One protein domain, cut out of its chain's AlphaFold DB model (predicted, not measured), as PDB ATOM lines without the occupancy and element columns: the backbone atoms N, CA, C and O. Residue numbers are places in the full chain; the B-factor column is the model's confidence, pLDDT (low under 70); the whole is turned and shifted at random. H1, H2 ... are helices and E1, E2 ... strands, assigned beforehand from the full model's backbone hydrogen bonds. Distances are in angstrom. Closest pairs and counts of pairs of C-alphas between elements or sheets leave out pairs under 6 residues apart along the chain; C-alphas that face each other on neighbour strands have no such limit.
ATOM      1  N   ASN A   3      83.381 108.238 132.917       97.38
ATOM      2  CA  ASN A   3      81.984 108.521 133.253       97.38
ATOM      3  C   ASN A   3      81.580 109.897 132.715       97.38
ATOM      4  O   ASN A   3      82.315 110.875 132.871       97.38
ATOM      5  N   LEU A   4      80.399 109.968 132.108       97.44
ATOM      6  CA  LEU A   4      79.832 111.230 131.655       97.44
ATOM      7  C   LEU A   4      79.275 112.030 132.835       97.44
ATOM      8  O   LEU A   4      78.871 111.469 133.851       97.44
ATOM      9  N   SER A   5      79.234 113.355 132.689       97.06
ATOM     10  CA  SER A   5      78.576 114.224 133.670       97.06
ATOM     11  C   SER A   5      77.061 114.013 133.678       97.06
ATOM     12  O   SER A   5      76.469 113.739 132.631       97.06
ATOM     13  N   ASP A   6      76.411 114.246 134.820       96.44
ATOM     14  CA  ASP A   6      74.948 114.141 134.947       96.44
ATOM     15  C   ASP A   6      74.208 115.015 133.928       96.44
ATOM     16  O   ASP A   6      73.185 114.612 133.375       96.44
ATOM     17  N   LYS A   7      74.753 116.203 133.625       96.69
ATOM     18  CA  LYS A   7      74.210 117.093 132.592       96.69
ATOM     19  C   LYS A   7      74.158 116.385 131.237       96.69
ATOM     20  O   LYS A   7      73.104 116.348 130.609       96.69
ATOM     21  N   LEU A   8      75.277 115.802 130.810       96.44
ATOM     22  CA  LEU A   8      75.385 115.135 129.517       96.44
ATOM     23  C   LEU A   8      74.528 113.859 129.466       96.44
ATOM     24  O   LEU A   8      73.914 113.578 128.445       96.44
ATOM     25  N   ILE A   9      74.423 113.126 130.579       97.00
ATOM     26  CA  ILE A   9      73.537 111.959 130.705       97.00
ATOM     27  C   ILE A   9      72.065 112.358 130.540       97.00
ATOM     28  O   ILE A   9      71.333 111.701 129.798       97.00
ATOM     29  N   ASN A  10      71.629 113.438 131.193       96.19
ATOM     30  CA  ASN A  10      70.259 113.942 131.075       96.19
ATOM     31  C   ASN A  10      69.935 114.389 129.645       96.19
ATOM     32  O   ASN A  10      68.849 114.095 129.142       96.19
ATOM     33  N   GLU A  11      70.886 115.049 128.979       95.62
ATOM     34  CA  GLU A  11      70.753 115.377 127.561       95.62
ATOM     35  C   GLU A  11      70.613 114.101 126.730       95.62
ATOM     36  O   GLU A  11      69.596 113.945 126.065       95.62
ATOM     37  N   LEU A  12      71.528 113.134 126.856       95.44
ATOM     38  CA  LEU A  12      71.479 111.868 126.115       95.44
ATOM     39  C   LEU A  12      70.156 111.107 126.280       95.44
ATOM     40  O   LEU A  12      69.686 110.490 125.329       95.44
ATOM     41  N   ASN A  13      69.559 111.129 127.475       93.44
ATOM     42  CA  ASN A  13      68.280 110.464 127.751       93.44
ATOM     43  C   ASN A  13      67.086 111.137 127.046       93.44
ATOM     44  O   ASN A  13      66.014 110.544 126.964       93.44
ATOM     45  N   SER A  14      67.274 112.353 126.526       94.56
ATOM     46  CA  SER A  14      66.292 113.076 125.713       94.56
ATOM     47  C   SER A  14      66.431 112.786 124.211       94.56
ATOM     48  O   SER A  14      65.590 113.226 123.430       94.56
ATOM     49  N   PHE A  15      67.465 112.041 123.796       95.88
ATOM     50  CA  PHE A  15      67.706 111.663 122.403       95.88
ATOM     51  C   PHE A  15      67.571 110.156 122.198       95.88
ATOM     52  O   PHE A  15      67.981 109.342 123.027       95.88
ATOM     53  N   VAL A  16      67.052 109.781 121.030       95.50
ATOM     54  CA  VAL A  16      67.078 108.393 120.564       95.50
ATOM     55  C   VAL A  16      68.444 108.137 119.915       95.50
ATOM     56  O   VAL A  16      68.840 108.916 119.042       95.50
ATOM     57  N   PRO A  17      69.184 107.090 120.322       97.31
ATOM     58  CA  PRO A  17      70.443 106.752 119.671       97.31
ATOM     59  C   PRO A  17      70.208 106.363 118.207       97.31
ATOM     60  O   PRO A  17      69.207 105.734 117.865       97.31
ATOM     61  N   HIS A  18      71.153 106.728 117.342       97.31
ATOM     62  CA  HIS A  18      71.170 106.351 115.929       97.31
ATOM     63  C   HIS A  18      71.262 104.832 115.750       97.31
ATOM     64  O   HIS A  18      70.599 104.261 114.888       97.31
ATOM     65  N   ALA A  19      72.070 104.182 116.587       97.88
ATOM     66  CA  ALA A  19      72.158 102.734 116.674       97.88
ATOM     67  C   ALA A  19      72.362 102.316 118.132       97.88
ATOM     68  O   ALA A  19      73.027 103.019 118.894       97.88
ATOM     69  N   ARG A  20      71.810 101.159 118.498       97.81
ATOM     70  CA  ARG A  20      71.990 100.530 119.806       97.81
ATOM     71  C   ARG A  20      72.434  99.088 119.614       97.81
ATOM     72  O   ARG A  20      71.778  98.336 118.896       97.81
ATOM     73  N   LEU A  21      73.531  98.718 120.264       97.81
ATOM     74  CA  LEU A  21      74.012  97.343 120.349       97.81
ATOM     75  C   LEU A  21      73.808  96.839 121.773       97.81
ATOM     76  O   LEU A  21      74.252  97.481 122.724       97.81
ATOM     77  N   GLU A  22      73.156  95.690 121.912       96.25
ATOM     78  CA  GLU A  22      72.975  95.026 123.201       96.25
ATOM     79  C   GLU A  22      74.250  94.263 123.585       96.25
ATOM     80  O   GLU A  22      74.815  93.520 122.780       96.25
ATOM     81  N   LEU A  23      74.692  94.437 124.829       92.62
ATOM     82  CA  LEU A  23      75.800  93.710 125.442       92.62
ATOM     83  C   LEU A  23      75.284  92.898 126.636       92.62
ATOM     84  O   LEU A  23      74.285  93.276 127.248       92.62
ATOM     85  N   PRO A  24      75.985  91.830 127.064       90.12
ATOM     86  CA  PRO A  24      75.560  91.032 128.217       90.12
ATOM     87  C   PRO A  24      75.332  91.833 129.510       90.12
ATOM     88  O   PRO A  24      74.574  91.407 130.376       90.12
ATOM     89  N   ASN A  25      75.998  92.980 129.660       89.50
ATOM     90  CA  ASN A  25      75.955  93.827 130.850       89.50
ATOM     91  C   ASN A  25      75.548  95.282 130.557       89.50
ATOM     92  O   ASN A  25      75.783  96.154 131.399       89.50
ATOM     93  N   GLY A  26      74.972  95.572 129.387       95.00
ATOM     94  CA  GLY A  26      74.735  96.953 128.996       95.00
ATOM     95  C   GLY A  26      74.403  97.162 127.528       95.00
ATOM     96  O   GLY A  26      73.934  96.262 126.846       95.00
ATOM     97  N   THR A  27      74.666  98.370 127.043       97.19
ATOM     98  CA  THR A  27      74.470  98.760 125.645       97.19
ATOM     99  C   THR A  27      75.611  99.643 125.155       97.19
ATOM    100  O   THR A  27      76.257 100.341 125.943       97.19
ATOM    101  N   VAL A  28      75.838  99.627 123.844       98.12
ATOM    102  CA  VAL A  28      76.582 100.669 123.131       98.12
ATOM    103  C   VAL A  28      75.577 101.484 122.335       98.12
ATOM    104  O   VAL A  28      74.916 100.950 121.446       98.12
ATOM    105  N   ASP A  29      75.487 102.768 122.648       98.19
ATOM    106  CA  ASP A  29      74.602 103.715 121.980       98.19
ATOM    107  C   ASP A  29      75.430 104.654 121.106       98.19
ATOM    108  O   ASP A  29      76.236 105.435 121.613       98.19
ATOM    109  N   LEU A  30      75.220 104.599 119.795       98.50
ATOM    110  CA  LEU A  30      75.792 105.539 118.837       98.50
ATOM    111  C   LEU A  30      74.839 106.720 118.658       98.50
ATOM    112  O   LEU A  30      73.660 106.522 118.371       98.50
ATOM    113  N   TYR A  31      75.343 107.946 118.759       98.06
ATOM    114  CA  TYR A  31      74.565 109.165 118.552       98.06
ATOM    115  C   TYR A  31      74.994 109.884 117.270       98.06
ATOM    116  O   TYR A  31      76.176 110.050 116.967       98.06
ATOM    117  N   SER A  32      74.000 110.321 116.498       94.50
ATOM    118  CA  SER A  32      74.179 111.091 115.260       94.50
ATOM    119  C   SER A  32      73.649 112.521 115.434       94.50
ATOM    120  O   SER A  32      72.787 112.736 116.291       94.50
ATOM    121  N   SER A  33      74.083 113.459 114.588       93.56
ATOM    122  CA  SER A  33      73.589 114.849 114.574       93.56
ATOM    123  C   SER A  33      73.801 115.556 115.927       93.56
ATOM    124  O   SER A  33      74.797 115.291 116.592       93.56
ATOM    125  N   ASP A  34      72.855 116.398 116.367       95.88
ATOM    126  CA  ASP A  34      72.960 117.270 117.552       95.88
ATOM    127  C   ASP A  34      73.580 116.596 118.792       95.88
ATOM    128  O   ASP A  34      74.529 117.107 119.380       95.88
ATOM    129  N   MET A  35      73.113 115.406 119.181       96.75
ATOM    130  CA  MET A  35      73.659 114.743 120.371       96.75
ATOM    131  C   MET A  35      75.082 114.214 120.167       96.75
ATOM    132  O   MET A  35      75.870 114.205 121.109       96.75
ATOM    133  N   GLY A  36      75.436 113.765 118.963       97.19
ATOM    134  CA  GLY A  36      76.813 113.345 118.725       97.19
ATOM    135  C   GLY A  36      77.765 114.528 118.548       97.19
ATOM    136  O   GLY A  36      78.884 114.443 119.044       97.19
ATOM    137  N   ASP A  37      77.308 115.654 117.994       96.75
ATOM    138  CA  ASP A  37      78.067 116.913 117.984       96.75
ATOM    139  C   ASP A  37      78.358 117.376 119.419       96.75
ATOM    140  O   ASP A  37      79.502 117.648 119.772       96.75
ATOM    141  N   LYS A  38      77.357 117.325 120.304       97.31
ATOM    142  CA  LYS A  38      77.528 117.615 121.736       97.31
ATOM    143  C   LYS A  38      78.507 116.677 122.444       97.31
ATOM    144  O   LYS A  38      79.210 117.116 123.353       97.31
ATOM    145  N   LEU A  39      78.546 115.391 122.078       97.88
ATOM    146  CA  LEU A  39      79.538 114.451 122.614       97.88
ATOM    147  C   LEU A  39      80.954 114.834 122.169       97.88
ATOM    148  O   LEU A  39      81.857 114.871 123.008       97.88
ATOM    149  N   LEU A  40      81.127 115.171 120.888       96.88
ATOM    150  CA  LEU A  40      82.407 115.606 120.328       96.88
ATOM    151  C   LEU A  40      82.881 116.918 120.963       96.88
ATOM    152  O   LEU A  40      84.030 116.995 121.399       96.88
ATOM    153  N   ASP A  41      81.991 117.901 121.114       96.75
ATOM    154  CA  ASP A  41      82.264 119.171 121.798       96.75
ATOM    155  C   ASP A  41      82.639 118.965 123.274       96.75
ATOM    156  O   ASP A  41      83.469 119.688 123.828       96.75
ATOM    157  N   ALA A  42      82.060 117.945 123.917       97.25
ATOM    158  CA  ALA A  42      82.415 117.528 125.272       97.25
ATOM    159  C   ALA A  42      83.720 116.709 125.345       97.25
ATOM    160  O   ALA A  42      84.141 116.335 126.441       97.25
ATOM    161  N   GLY A  43      84.378 116.445 124.212       97.56
ATOM    162  CA  GLY A  43      85.655 115.740 124.138       97.56
ATOM    163  C   GLY A  43      85.542 114.217 124.070       97.56
ATOM    164  O   GLY A  43      86.506 113.532 124.416       97.56
ATOM    165  N   PHE A  44      84.402 113.674 123.639       98.31
ATOM    166  CA  PHE A  44      84.154 112.235 123.520       98.31
ATOM    167  C   PHE A  44      83.827 111.828 122.084       98.31
ATOM    168  O   PHE A  44      83.224 112.594 121.344       98.31
ATOM    169  N   LEU A  45      84.167 110.597 121.695       98.12
ATOM    170  CA  LEU A  45      83.599 109.992 120.489       98.12
ATOM    171  C   LEU A  45      82.067 109.968 120.589       98.12
ATOM    172  O   LEU A  45      81.499 109.894 121.679       98.12
ATOM    173  N   ASN A  46      81.386 109.977 119.445       98.19
ATOM    174  CA  ASN A  46      79.930 110.081 119.378       98.19
ATOM    175  C   ASN A  46      79.183 108.771 119.715       98.19
ATOM    176  O   ASN A  46      78.049 108.578 119.281       98.19
ATOM    177  N   PHE A  47      79.786 107.880 120.508       98.31
ATOM    178  CA  PHE A  47      79.116 106.732 121.116       98.31
ATOM    179  C   PHE A  47      79.332 106.711 122.630       98.31
ATOM    180  O   PHE A  47      80.311 107.248 123.152       98.31
ATOM    181  N   VAL A  48      78.428 106.043 123.339       98.12
ATOM    182  CA  VAL A  48      78.521 105.835 124.785       98.12
ATOM    183  C   VAL A  48      78.286 104.371 125.128       98.12
ATOM    184  O   VAL A  48      77.539 103.669 124.449       98.12
ATOM    185  N   VAL A  49      78.907 103.922 126.210       97.56
ATOM    186  CA  VAL A  49      78.668 102.612 126.811       97.56
ATOM    187  C   VAL A  49      77.813 102.821 128.050       97.56
ATOM    188  O   VAL A  49      78.178 103.592 128.937       97.56
ATOM    189  N   ARG A  50      76.673 102.139 128.127       96.62
ATOM    190  CA  ARG A  50      75.795 102.165 129.300       96.62
ATOM    191  C   ARG A  50      75.777 100.802 129.949       96.62
ATOM    192  O   ARG A  50      75.562  99.811 129.270       96.62
ATOM    193  N   ASN A  51      75.920 100.758 131.261       94.38
ATOM    194  CA  ASN A  51      75.637  99.576 132.068       94.38
ATOM    195  C   ASN A  51      74.719  99.970 133.233       94.38
ATOM    196  O   ASN A  51      74.298 101.121 133.343       94.38
ATOM    197  N   ALA A  52      74.389  99.017 134.107       91.69
ATOM    198  CA  ALA A  52      73.461  99.253 135.214       91.69
ATOM    199  C   ALA A  52      73.901 100.368 136.188       91.69
ATOM    200  O   ALA A  52      73.057 100.920 136.891       91.69
ATOM    201  N   SER A  53      75.197 100.690 136.257       92.12
ATOM    202  CA  SER A  53      75.762 101.617 137.245       92.12
ATOM    203  C   SER A  53      76.413 102.865 136.648       92.12
ATOM    204  O   SER A  53      76.787 103.762 137.401       92.12
ATOM    205  N   SER A  54      76.584 102.948 135.327       95.56
ATOM    206  CA  SER A  54      77.336 104.035 134.696       95.56
ATOM    207  C   SER A  54      76.984 104.244 133.224       95.56
ATOM    208  O   SER A  54      76.577 103.326 132.510       95.56
ATOM    209  N   VAL A  55      77.193 105.482 132.774       97.56
ATOM    210  CA  VAL A  55      77.202 105.877 131.364       97.56
ATOM    211  C   VAL A  55      78.568 106.479 131.077       97.56
ATOM    212  O   VAL A  55      78.974 107.443 131.729       97.56
ATOM    213  N   GLN A  56      79.288 105.891 130.130       98.00
ATOM    214  CA  GLN A  56      80.687 106.195 129.871       98.00
ATOM    215  C   GLN A  56      80.897 106.598 128.414       98.00
ATOM    216  O   GLN A  56      80.347 105.976 127.510       98.00
ATOM    217  N   GLY A  57      81.720 107.618 128.188       97.81
ATOM    218  CA  GLY A  57      82.185 108.020 126.860       97.81
ATOM    219  C   GLY A  57      83.644 107.641 126.636       97.81
ATOM    220  O   GLY A  57      84.418 107.484 127.590       97.81
ATOM    221  N   TYR A  58      84.028 107.523 125.365       98.00
ATOM    222  CA  TYR A  58      85.422 107.324 124.973       98.00
ATOM    223  C   TYR A  58      86.086 108.683 124.707       98.00
ATOM    224  O   TYR A  58      85.666 109.365 123.774       98.00
ATOM    225  N   PRO A  59      87.087 109.119 125.494       97.50
ATOM    226  CA  PRO A  59      87.697 110.435 125.311       97.50
ATOM    227  C   PRO A  59      88.439 110.546 123.973       97.50
ATOM    228  O   PRO A  59      89.274 109.699 123.651       97.50
ATOM    229  N   LEU A  60      88.199 111.627 123.228       96.56
ATOM    230  CA  LEU A  60      88.919 111.934 121.987       96.56
ATOM    231  C   LEU A  60      90.421 112.056 122.233       96.56
ATOM    232  O   LEU A  60      91.222 111.562 121.449       96.56
ATOM    233  N   THR A  61      90.814 112.663 123.351       95.12
ATOM    234  CA  THR A  61      92.227 112.817 123.712       95.12
ATOM    235  C   THR A  61      92.918 111.473 123.918       95.12
ATOM    236  O   THR A  61      94.026 111.298 123.429       95.12
ATOM    237  N   GLU A  62      92.269 110.514 124.587       94.56
ATOM    238  CA  GLU A  62      92.773 109.143 124.773       94.56
ATOM    239  C   GLU A  62      92.904 108.428 123.417       94.56
ATOM    240  O   GLU A  62      93.932 107.819 123.119       94.56
ATOM    241  N   PHE A  63      91.897 108.584 122.556       95.19
ATOM    242  CA  PHE A  63      91.872 107.997 121.219       95.19
ATOM    243  C   PHE A  63      93.008 108.522 120.326       95.19
ATOM    244  O   PHE A  63      93.764 107.743 119.747       95.19
ATOM    245  N   GLU A  64      93.173 109.842 120.242       93.56
ATOM    246  CA  GLU A  64      94.135 110.488 119.344       93.56
ATOM    247  C   GLU A  64      95.600 110.304 119.766       93.56
ATOM    248  O   GLU A  64      96.489 110.347 118.914       93.56
ATOM    249  N   VAL A  65      95.877 110.110 121.061       92.69
ATOM    250  CA  VAL A  65      97.249 109.892 121.563       92.69
ATOM    251  C   VAL A  65      97.636 108.416 121.634       92.69
ATOM    252  O   VAL A  65      98.793 108.102 121.935       92.69
ATOM    253  N   THR A  66      96.697 107.506 121.361       92.06
ATOM    254  CA  THR A  66      96.978 106.072 121.324       92.06
ATOM    255  C   THR A  66      97.994 105.788 120.219       92.06
ATOM    256  O   THR A  66      97.769 106.065 119.040       92.06
ATOM    257  N   LYS A  67      99.148 105.238 120.610       87.50
ATOM    258  CA  LYS A  67     100.218 104.872 119.680       87.50
ATOM    259  C   LYS A  67      99.864 103.563 118.986       87.50
ATOM    260  O   LYS A  67     100.136 102.492 119.522       87.50
ATOM    261  N   LEU A  68      99.307 103.668 117.788       87.88
ATOM    262  CA  LEU A  68      99.088 102.541 116.889       87.88
ATOM    263  C   LEU A  68      99.398 102.938 115.447       87.88
ATOM    264  O   LEU A  68      99.327 104.113 115.084       87.88
ATOM    265  N   THR A  69      99.745 101.949 114.630       86.94
ATOM    266  CA  THR A  69      99.873 102.120 113.181       86.94
ATOM    267  C   THR A  69      98.497 101.949 112.549       86.94
ATOM    268  O   THR A  69      97.853 100.925 112.769       86.94
ATOM    269  N   VAL A  70      98.047 102.926 111.756       92.38
ATOM    270  CA  VAL A  70      96.791 102.806 111.004       92.38
ATOM    271  C   VAL A  70      97.041 102.015 109.725       92.38
ATOM    272  O   VAL A  70      97.793 102.451 108.853       92.38
ATOM    273  N   ILE A  71      96.409 100.848 109.610       93.88
ATOM    274  CA  ILE A  71      96.593  99.948 108.466       93.88
ATOM    275  C   ILE A  71      96.053 100.619 107.200       93.88
ATOM    276  O   ILE A  71      94.901 101.057 107.176       93.88
ATOM    277  N   GLY A  72      96.867 100.684 106.144       93.12
ATOM    278  CA  GLY A  72      96.529 101.340 104.877       93.12
ATOM    279  C   GLY A  72      96.751 102.857 104.868       93.12
ATOM    280  O   GLY A  72      96.509 103.496 103.847       93.12
ATOM    281  N   GLN A  73      97.197 103.438 105.987       92.75
ATOM    282  CA  GLN A  73      97.603 104.841 106.133       92.75
ATOM    283  C   GLN A  73      98.769 104.944 107.134       92.75
ATOM    284  O   GLN A  73      98.713 105.679 108.118       92.75
ATOM    285  N   GLU A  74      99.857 104.212 106.905       91.06
ATOM    286  CA  GLU A  74     100.950 104.043 107.876       91.06
ATOM    287  C   GLU A  74     101.707 105.350 108.183       91.06
ATOM    288  O   GLU A  74     102.381 105.462 109.205       91.06
ATOM    289  N   ASN A  75     101.578 106.363 107.318       89.75
ATOM    290  CA  ASN A  75     102.154 107.697 107.519       89.75
ATOM    291  C   ASN A  75     101.302 108.603 108.432       89.75
ATOM    292  O   ASN A  75     101.720 109.722 108.757       89.75
ATOM    293  N   LEU A  76     100.102 108.166 108.822       89.56
ATOM    294  CA  LEU A  76      99.211 108.921 109.693       89.56
ATOM    295  C   LEU A  76      99.811 108.988 111.106       89.56
ATOM    296  O   LEU A  76     100.118 107.972 111.723       89.56
ATOM    297  N   LYS A  77      99.989 110.203 111.635       87.62
ATOM    298  CA  LYS A  77     100.653 110.416 112.938       87.62
ATOM    299  C   LYS A  77      99.761 110.146 114.149       87.62
ATOM    300  O   LYS A  77     100.282 109.989 115.250       87.62
ATOM    301  N   LYS A  78      98.444 110.174 113.957       91.94
ATOM    302  CA  LYS A  78      97.433 109.919 114.984       91.94
ATOM    303  C   LYS A  78      96.227 109.226 114.357       91.94
ATOM    304  O   LYS A  78      95.951 109.536 113.202       91.94
ATOM    305  N   PRO A  79      95.500 108.368 115.084       93.75
ATOM    306  CA  PRO A  79      94.253 107.775 114.610       93.75
ATOM    307  C   PRO A  79      93.242 108.828 114.128       93.75
ATOM    308  O   PRO A  79      93.158 109.929 114.678       93.75
ATOM    309  N   ASN A  80      92.458 108.497 113.101       94.38
ATOM    310  CA  ASN A  80      91.372 109.346 112.618       94.38
ATOM    311  C   ASN A  80      90.185 109.255 113.590       94.38
ATOM    312  O   ASN A  80      89.585 108.193 113.745       94.38
ATOM    313  N   ALA A  81      89.861 110.366 114.247       94.69
ATOM    314  CA  ALA A  81      88.768 110.473 115.215       94.69
ATOM    315  C   ALA A  81      87.508 111.109 114.606       94.69
ATOM    316  O   ALA A  81      86.728 111.752 115.304       94.69
ATOM    317  N   SER A  82      87.340 111.004 113.287       95.12
ATOM    318  CA  SER A  82      86.202 111.608 112.606       95.12
ATOM    319  C   SER A  82      84.884 110.947 113.029       95.12
ATOM    320  O   SER A  82      84.872 109.885 113.652       95.12
ATOM    321  N   TYR A  83      83.765 111.590 112.718       96.88
ATOM    322  CA  TYR A  83      82.427 111.155 113.116       96.88
ATOM    323  C   TYR A  83      82.151 109.669 112.805       96.88
ATOM    324  O   TYR A  83      82.324 109.224 111.665       96.88
ATOM    325  N   ILE A  84      81.702 108.902 113.802       98.31
ATOM    326  CA  ILE A  84      81.356 107.484 113.642       98.31
ATOM    327  C   ILE A  84      79.934 107.380 113.094       98.31
ATOM    328  O   ILE A  84      78.994 107.937 113.660       98.31
ATOM    329  N   MET A  85      79.783 106.647 111.996       97.94
ATOM    330  CA  MET A  85      78.520 106.465 111.280       97.94
ATOM    331  C   MET A  85      77.860 105.126 111.593       97.94
ATOM    332  O   MET A  85      76.636 105.043 111.626       97.94
ATOM    333  N   TYR A  86      78.659 104.087 111.848       97.88
ATOM    334  CA  TYR A  86      78.157 102.742 112.115       97.88
ATOM    335  C   TYR A  86      78.947 102.078 113.229       97.88
ATOM    336  O   TYR A  86      80.160 102.263 113.333       97.88
ATOM    337  N   VAL A  87      78.254 101.264 114.022       98.44
ATOM    338  CA  VAL A  87      78.857 100.371 115.009       98.44
ATOM    339  C   VAL A  87      78.295  98.962 114.849       98.44
ATOM    340  O   VAL A  87      77.105  98.799 114.580       98.44
ATOM    341  N   TRP A  88      79.136  97.947 115.012       98.25
ATOM    342  CA  TRP A  88      78.720  96.542 115.057       98.25
ATOM    343  C   TRP A  88      79.679  95.729 115.926       98.25
ATOM    344  O   TRP A  88      80.749  96.206 116.303       98.25
ATOM    345  N   ILE A  89      79.279  94.504 116.257       96.94
ATOM    346  CA  ILE A  89      80.118  93.555 116.989       96.94
ATOM    347  C   ILE A  89      80.654  92.525 115.999       96.94
ATOM    348  O   ILE A  89      79.886  91.934 115.238       96.94
ATOM    349  N   GLU A  90      81.960  92.303 116.036       95.81
ATOM    350  CA  GLU A  90      82.642  91.233 115.317       95.81
ATOM    351  C   GLU A  90      83.495  90.458 116.323       95.81
ATOM    352  O   GLU A  90      84.436  91.000 116.901       95.81
ATOM    353  N   GLU A  91      83.137  89.196 116.568       92.88
ATOM    354  CA  GLU A  91      83.787  88.347 117.576       92.88
ATOM    355  C   GLU A  91      83.833  89.020 118.967       92.88
ATOM    356  O   GLU A  91      82.790  89.291 119.561       92.88
ATOM    357  N   GLU A  92      85.030  89.298 119.498       94.56
ATOM    358  CA  GLU A  92      85.245  89.991 120.776       94.56
ATOM    359  C   GLU A  92      85.562  91.487 120.598       94.56
ATOM    360  O   GLU A  92      86.196  92.098 121.462       94.56
ATOM    361  N   ARG A  93      85.154  92.095 119.476       97.12
ATOM    362  CA  ARG A  93      85.466  93.491 119.148       97.12
ATOM    363  C   ARG A  93      84.212  94.312 118.877       97.12
ATOM    364  O   ARG A  93      83.294  93.869 118.191       97.12
ATOM    365  N   LEU A  94      84.214  95.547 119.372       97.94
ATOM    366  CA  LEU A  94      83.344  96.607 118.875       97.94
ATOM    367  C   LEU A  94      84.038  97.268 117.684       97.94
ATOM    368  O   LEU A  94      85.134  97.811 117.816       97.94
ATOM    369  N   CYS A  95      83.385  97.251 116.533       98.25
ATOM    370  CA  CYS A  95      83.832  97.933 115.331       98.25
ATOM    371  C   CYS A  95      83.082  99.257 115.187       98.25
ATOM    372  O   CYS A  95      81.861  99.289 115.331       98.25
ATOM    373  N   ALA A  96      83.800 100.337 114.885       98.31
ATOM    374  CA  ALA A  96      83.246 101.667 114.658       98.31
ATOM    375  C   ALA A  96      83.734 102.213 113.314       98.31
ATOM    376  O   ALA A  96      84.919 102.498 113.148       98.31
ATOM    377  N   GLN A  97      82.829 102.360 112.348       98.12
ATOM    378  CA  GLN A  97      83.153 102.936 111.046       98.12
ATOM    379  C   GLN A  97      82.975 104.450 111.064       98.12
ATOM    380  O   GLN A  97      81.899 104.968 111.358       98.12
ATOM    381  N   HIS A  98      84.031 105.139 110.670       97.62
ATOM    382  CA  HIS A  98      84.129 106.580 110.550       97.62
ATOM    383  C   HIS A  98      83.738 107.043 109.143       97.62
ATOM    384  O   HIS A  98      84.007 106.349 108.154       97.62
ATOM    385  N   TRP A  99      83.150 108.237 109.029       95.69
ATOM    386  CA  TRP A  99      82.717 108.788 107.737       95.69
ATOM    387  C   TRP A  99      83.873 109.003 106.745       95.69
ATOM    388  O   TRP A  99      83.674 108.874 105.537       95.69
ATOM    389  N   ASP A 100      85.091 109.236 107.248       95.62
ATOM    390  CA  ASP A 100      86.309 109.392 106.440       95.62
ATOM    391  C   ASP A 100      86.861 108.072 105.867       95.62
ATOM    392  O   ASP A 100      87.917 108.060 105.234       95.62
ATOM    393  N   GLY A 101      86.166 106.947 106.057       96.19
ATOM    394  CA  GLY A 101      86.600 105.652 105.528       96.19
ATOM    395  C   GLY A 101      87.613 104.935 106.418       96.19
ATOM    396  O   GLY A 101      88.467 104.212 105.914       96.19
ATOM    397  N   PHE A 102      87.512 105.110 107.736       97.75
ATOM    398  CA  PHE A 102      88.282 104.345 108.718       97.75
ATOM    399  C   PHE A 102      87.362 103.402 109.498       97.75
ATOM    400  O   PHE A 102      86.201 103.726 109.728       97.75
ATOM    401  N   ILE A 103      87.871 102.254 109.936       98.25
ATOM    402  CA  ILE A 103      87.235 101.402 110.945       98.25
ATOM    403  C   ILE A 103      88.160 101.339 112.150       98.25
ATOM    404  O   ILE A 103      89.315 100.942 112.012       98.25
ATOM    405  N   SER A 104      87.643 101.710 113.315       98.19
ATOM    406  CA  SER A 104      88.296 101.521 114.607       98.19
ATOM    407  C   SER A 104      87.787 100.250 115.274       98.19
ATOM    408  O   SER A 104      86.584  99.986 115.275       98.19
ATOM    409  N   TYR A 105      88.698  99.486 115.863       97.75
ATOM    410  CA  TYR A 105      88.412  98.250 116.577       97.75
ATOM    411  C   TYR A 105      88.722  98.439 118.056       97.75
ATOM    412  O   TYR A 105      89.840  98.806 118.425       97.75
ATOM    413  N   PHE A 106      87.741  98.154 118.902       97.31
ATOM    414  CA  PHE A 106      87.866  98.206 120.352       97.31
ATOM    415  C   PHE A 106      87.649  96.815 120.936       97.31
ATOM    416  O   PHE A 106      86.795  96.071 120.460       97.31
ATOM    417  N   ASP A 107      88.390  96.466 121.979       96.12
ATOM    418  CA  ASP A 107      88.142  95.254 122.758       96.12
ATOM    419  C   ASP A 107      86.764  95.339 123.429       96.12
ATOM    420  O   ASP A 107      86.476  96.309 124.122       96.12
ATOM    421  N   LEU A 108      85.892  94.348 123.258       94.19
ATOM    422  CA  LEU A 108      84.503  94.446 123.726       94.19
ATOM    423  C   LEU A 108      84.366  94.405 125.262       94.19
ATOM    424  O   LEU A 108      83.354  94.841 125.805       94.19
ATOM    425  N   LYS A 109      85.366  93.870 125.976       92.00
ATOM    426  CA  LYS A 109      85.336  93.721 127.442       92.00
ATOM    427  C   LYS A 109      85.848  94.975 128.143       92.00
ATOM    428  O   LYS A 109      85.289  95.400 129.150       92.00
ATOM    429  N   THR A 110      86.928  95.545 127.623       93.19
ATOM    430  CA  THR A 110      87.651  96.675 128.220       93.19
ATOM    431  C   THR A 110      87.378  97.996 127.510       93.19
ATOM    432  O   THR A 110      87.698  99.055 128.047       93.19
ATOM    433  N   PHE A 111      86.811  97.941 126.303       94.38
ATOM    434  CA  PHE A 111      86.726  99.045 125.348       94.38
ATOM    435  C   PHE A 111      88.084  99.650 124.998       94.38
ATOM    436  O   PHE A 111      88.129 100.752 124.468       94.38
ATOM    437  N   ALA A 112      89.199  98.958 125.259       94.75
ATOM    438  CA  ALA A 112      90.515  99.431 124.858       94.75
ATOM    439  C   ALA A 112      90.580  99.558 123.332       94.75
ATOM    440  O   ALA A 112      90.139  98.664 122.611       94.75
ATOM    441  N   PHE A 113      91.132 100.664 122.839       96.69
ATOM    442  CA  PHE A 113      91.318 100.868 121.410       96.69
ATOM    443  C   PHE A 113      92.485 100.010 120.917       96.69
ATOM    444  O   PHE A 113      93.608 100.151 121.400       96.69
ATOM    445  N   LEU A 114      92.204  99.084 119.999       95.62
ATOM    446  CA  LEU A 114      93.148  98.053 119.566       95.62
ATOM    447  C   LEU A 114      93.831  98.408 118.247       95.62
ATOM    448  O   LEU A 114      95.040  98.244 118.106       95.62
ATOM    449  N   GLU A 115      93.048  98.847 117.265       95.50
ATOM    450  CA  GLU A 115      93.492  98.977 115.880       95.50
ATOM    451  C   GLU A 115      92.599  99.959 115.121       95.50
ATOM    452  O   GLU A 115      91.409 100.076 115.412       95.50
ATOM    453  N   GLN A 116      93.150 100.612 114.097       97.19
ATOM    454  CA  GLN A 116      92.361 101.296 113.081       97.19
ATOM    455  C   GLN A 116      92.840 100.922 111.678       97.19
ATOM    456  O   GLN A 116      94.043 100.834 111.421       97.19
ATOM    457  N   LYS A 117      91.892 100.746 110.758       97.31
ATOM    458  CA  LYS A 117      92.142 100.413 109.356       97.31
ATOM    459  C   LYS A 117      91.453 101.400 108.425       97.31
ATOM    460  O   LYS A 117      90.282 101.714 108.618       97.31
ATOM    461  N   PHE A 118      92.156 101.847 107.393       97.00
ATOM    462  CA  PHE A 118      91.574 102.591 106.280       97.00
ATOM    463  C   PHE A 118      90.944 101.621 105.266       97.00
ATOM    464  O   PHE A 118      91.538 100.598 104.920       97.00
ATOM    465  N   ILE A 119      89.720 101.914 104.829       95.19
ATOM    466  CA  ILE A 119      88.881 101.010 104.021       95.19
ATOM    467  C   ILE A 119      88.313 101.651 102.749       95.19
ATOM    468  O   ILE A 119      87.452 101.054 102.103       95.19
TER     469      ILE A 119
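Overview. This is residues 3 to 119 of the 120 residues of an uncharacterized protein of Rhizobium sp. BK275 (UniProt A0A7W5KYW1). Two twisted four-stranded sheets, E1 to E4 and E5 to E8, form a sandwich that is only partly face to face: edge strand E5 packs on E1, E2 and E3, while E6, E7 and E8 reach away from the first sheet. H2 crosses E3, H1 lies by the first sheet near one end of the long axis, and residues 66 to 83 loop out at the other. The printed part has 117 residues, with three named helices and eight named strands in the order H1 E1 E2 H2 E3 E4 H3 E5 E6 E7 E8; both sheets, ordered E1 E2 E3 E4 and E5 E6 E7 E8, are antiparallel and the class is mixed. It is compact, with a radius of gyration of the C-alphas of 13.6 A and spans of 40 by 29 by 21 A.

Along the chain. Begin with the first sheet: E1 is residues 19 to 23, E2 26 to 30, E3 44 to 51 and E4 54 to 59. Find C-alpha 44 at (84.154, 112.235, 123.520); from there E3 runs 17.5 A, bending by 75 degrees at residue 47. The second sheet holds E5, residues 84 to 90 and 16.4 A long, E6, 93 to 98, E7, 102 to 107 and 16.7 A long, and E8, 113 to 118, which ends at C-alpha 118 (91.574, 102.591, 106.280). The helices are H1, residues 6 to 12, beginning at C-alpha 6 (74.948, 114.141, 134.947), H2, 34 to 41 and 10.4 A long, and H3, 60 to 65.

Arrangement. In the first sheet look for N 21 and O 28 at 2.9 A between E1 and E2, N 27 and O 50 at 2.8 A between E2 and E3, and N 49 and O 56 at 2.8 A between E3 and E4. H2 is on this sheet at a height of 6.6 A, over E3 and across the strands at 73 degrees on the local plane; its closest C-alphas to E3 are Gly 36 and Asn 46, 4.6 A apart. H1 only grazes the sheet with residues 6 to 12, and H3 with residues 60 to 63. Toward the second sheet, the closest C-alphas of E1 and E5 are Leu 21 and Trp 88, at 7.1 A, and those of E3 and E5 are Asn 46 and Ile 84, at 6.5 A. E4 and E5 are apart. E5 to E8 form a meander, each strand the antiparallel neighbour of the one before, with N 95 and O 88 at 2.8 A, N 96 and O 104 at 2.8 A, and N 103 and O 117 at 2.8 A. In H1, H2 and H3 every O i to N i+4 pair is within hydrogen-bond range.

Size, cuts and confidence. The two C-alphas farthest apart are those of Ala 52 and Asn 75, at 40.8 A. The printed part has no cut. Look to residues 66 to 83 for the long link, from H3 to E5. The mean pLDDT of the printed part is 95.6, and no printed residue is under 70.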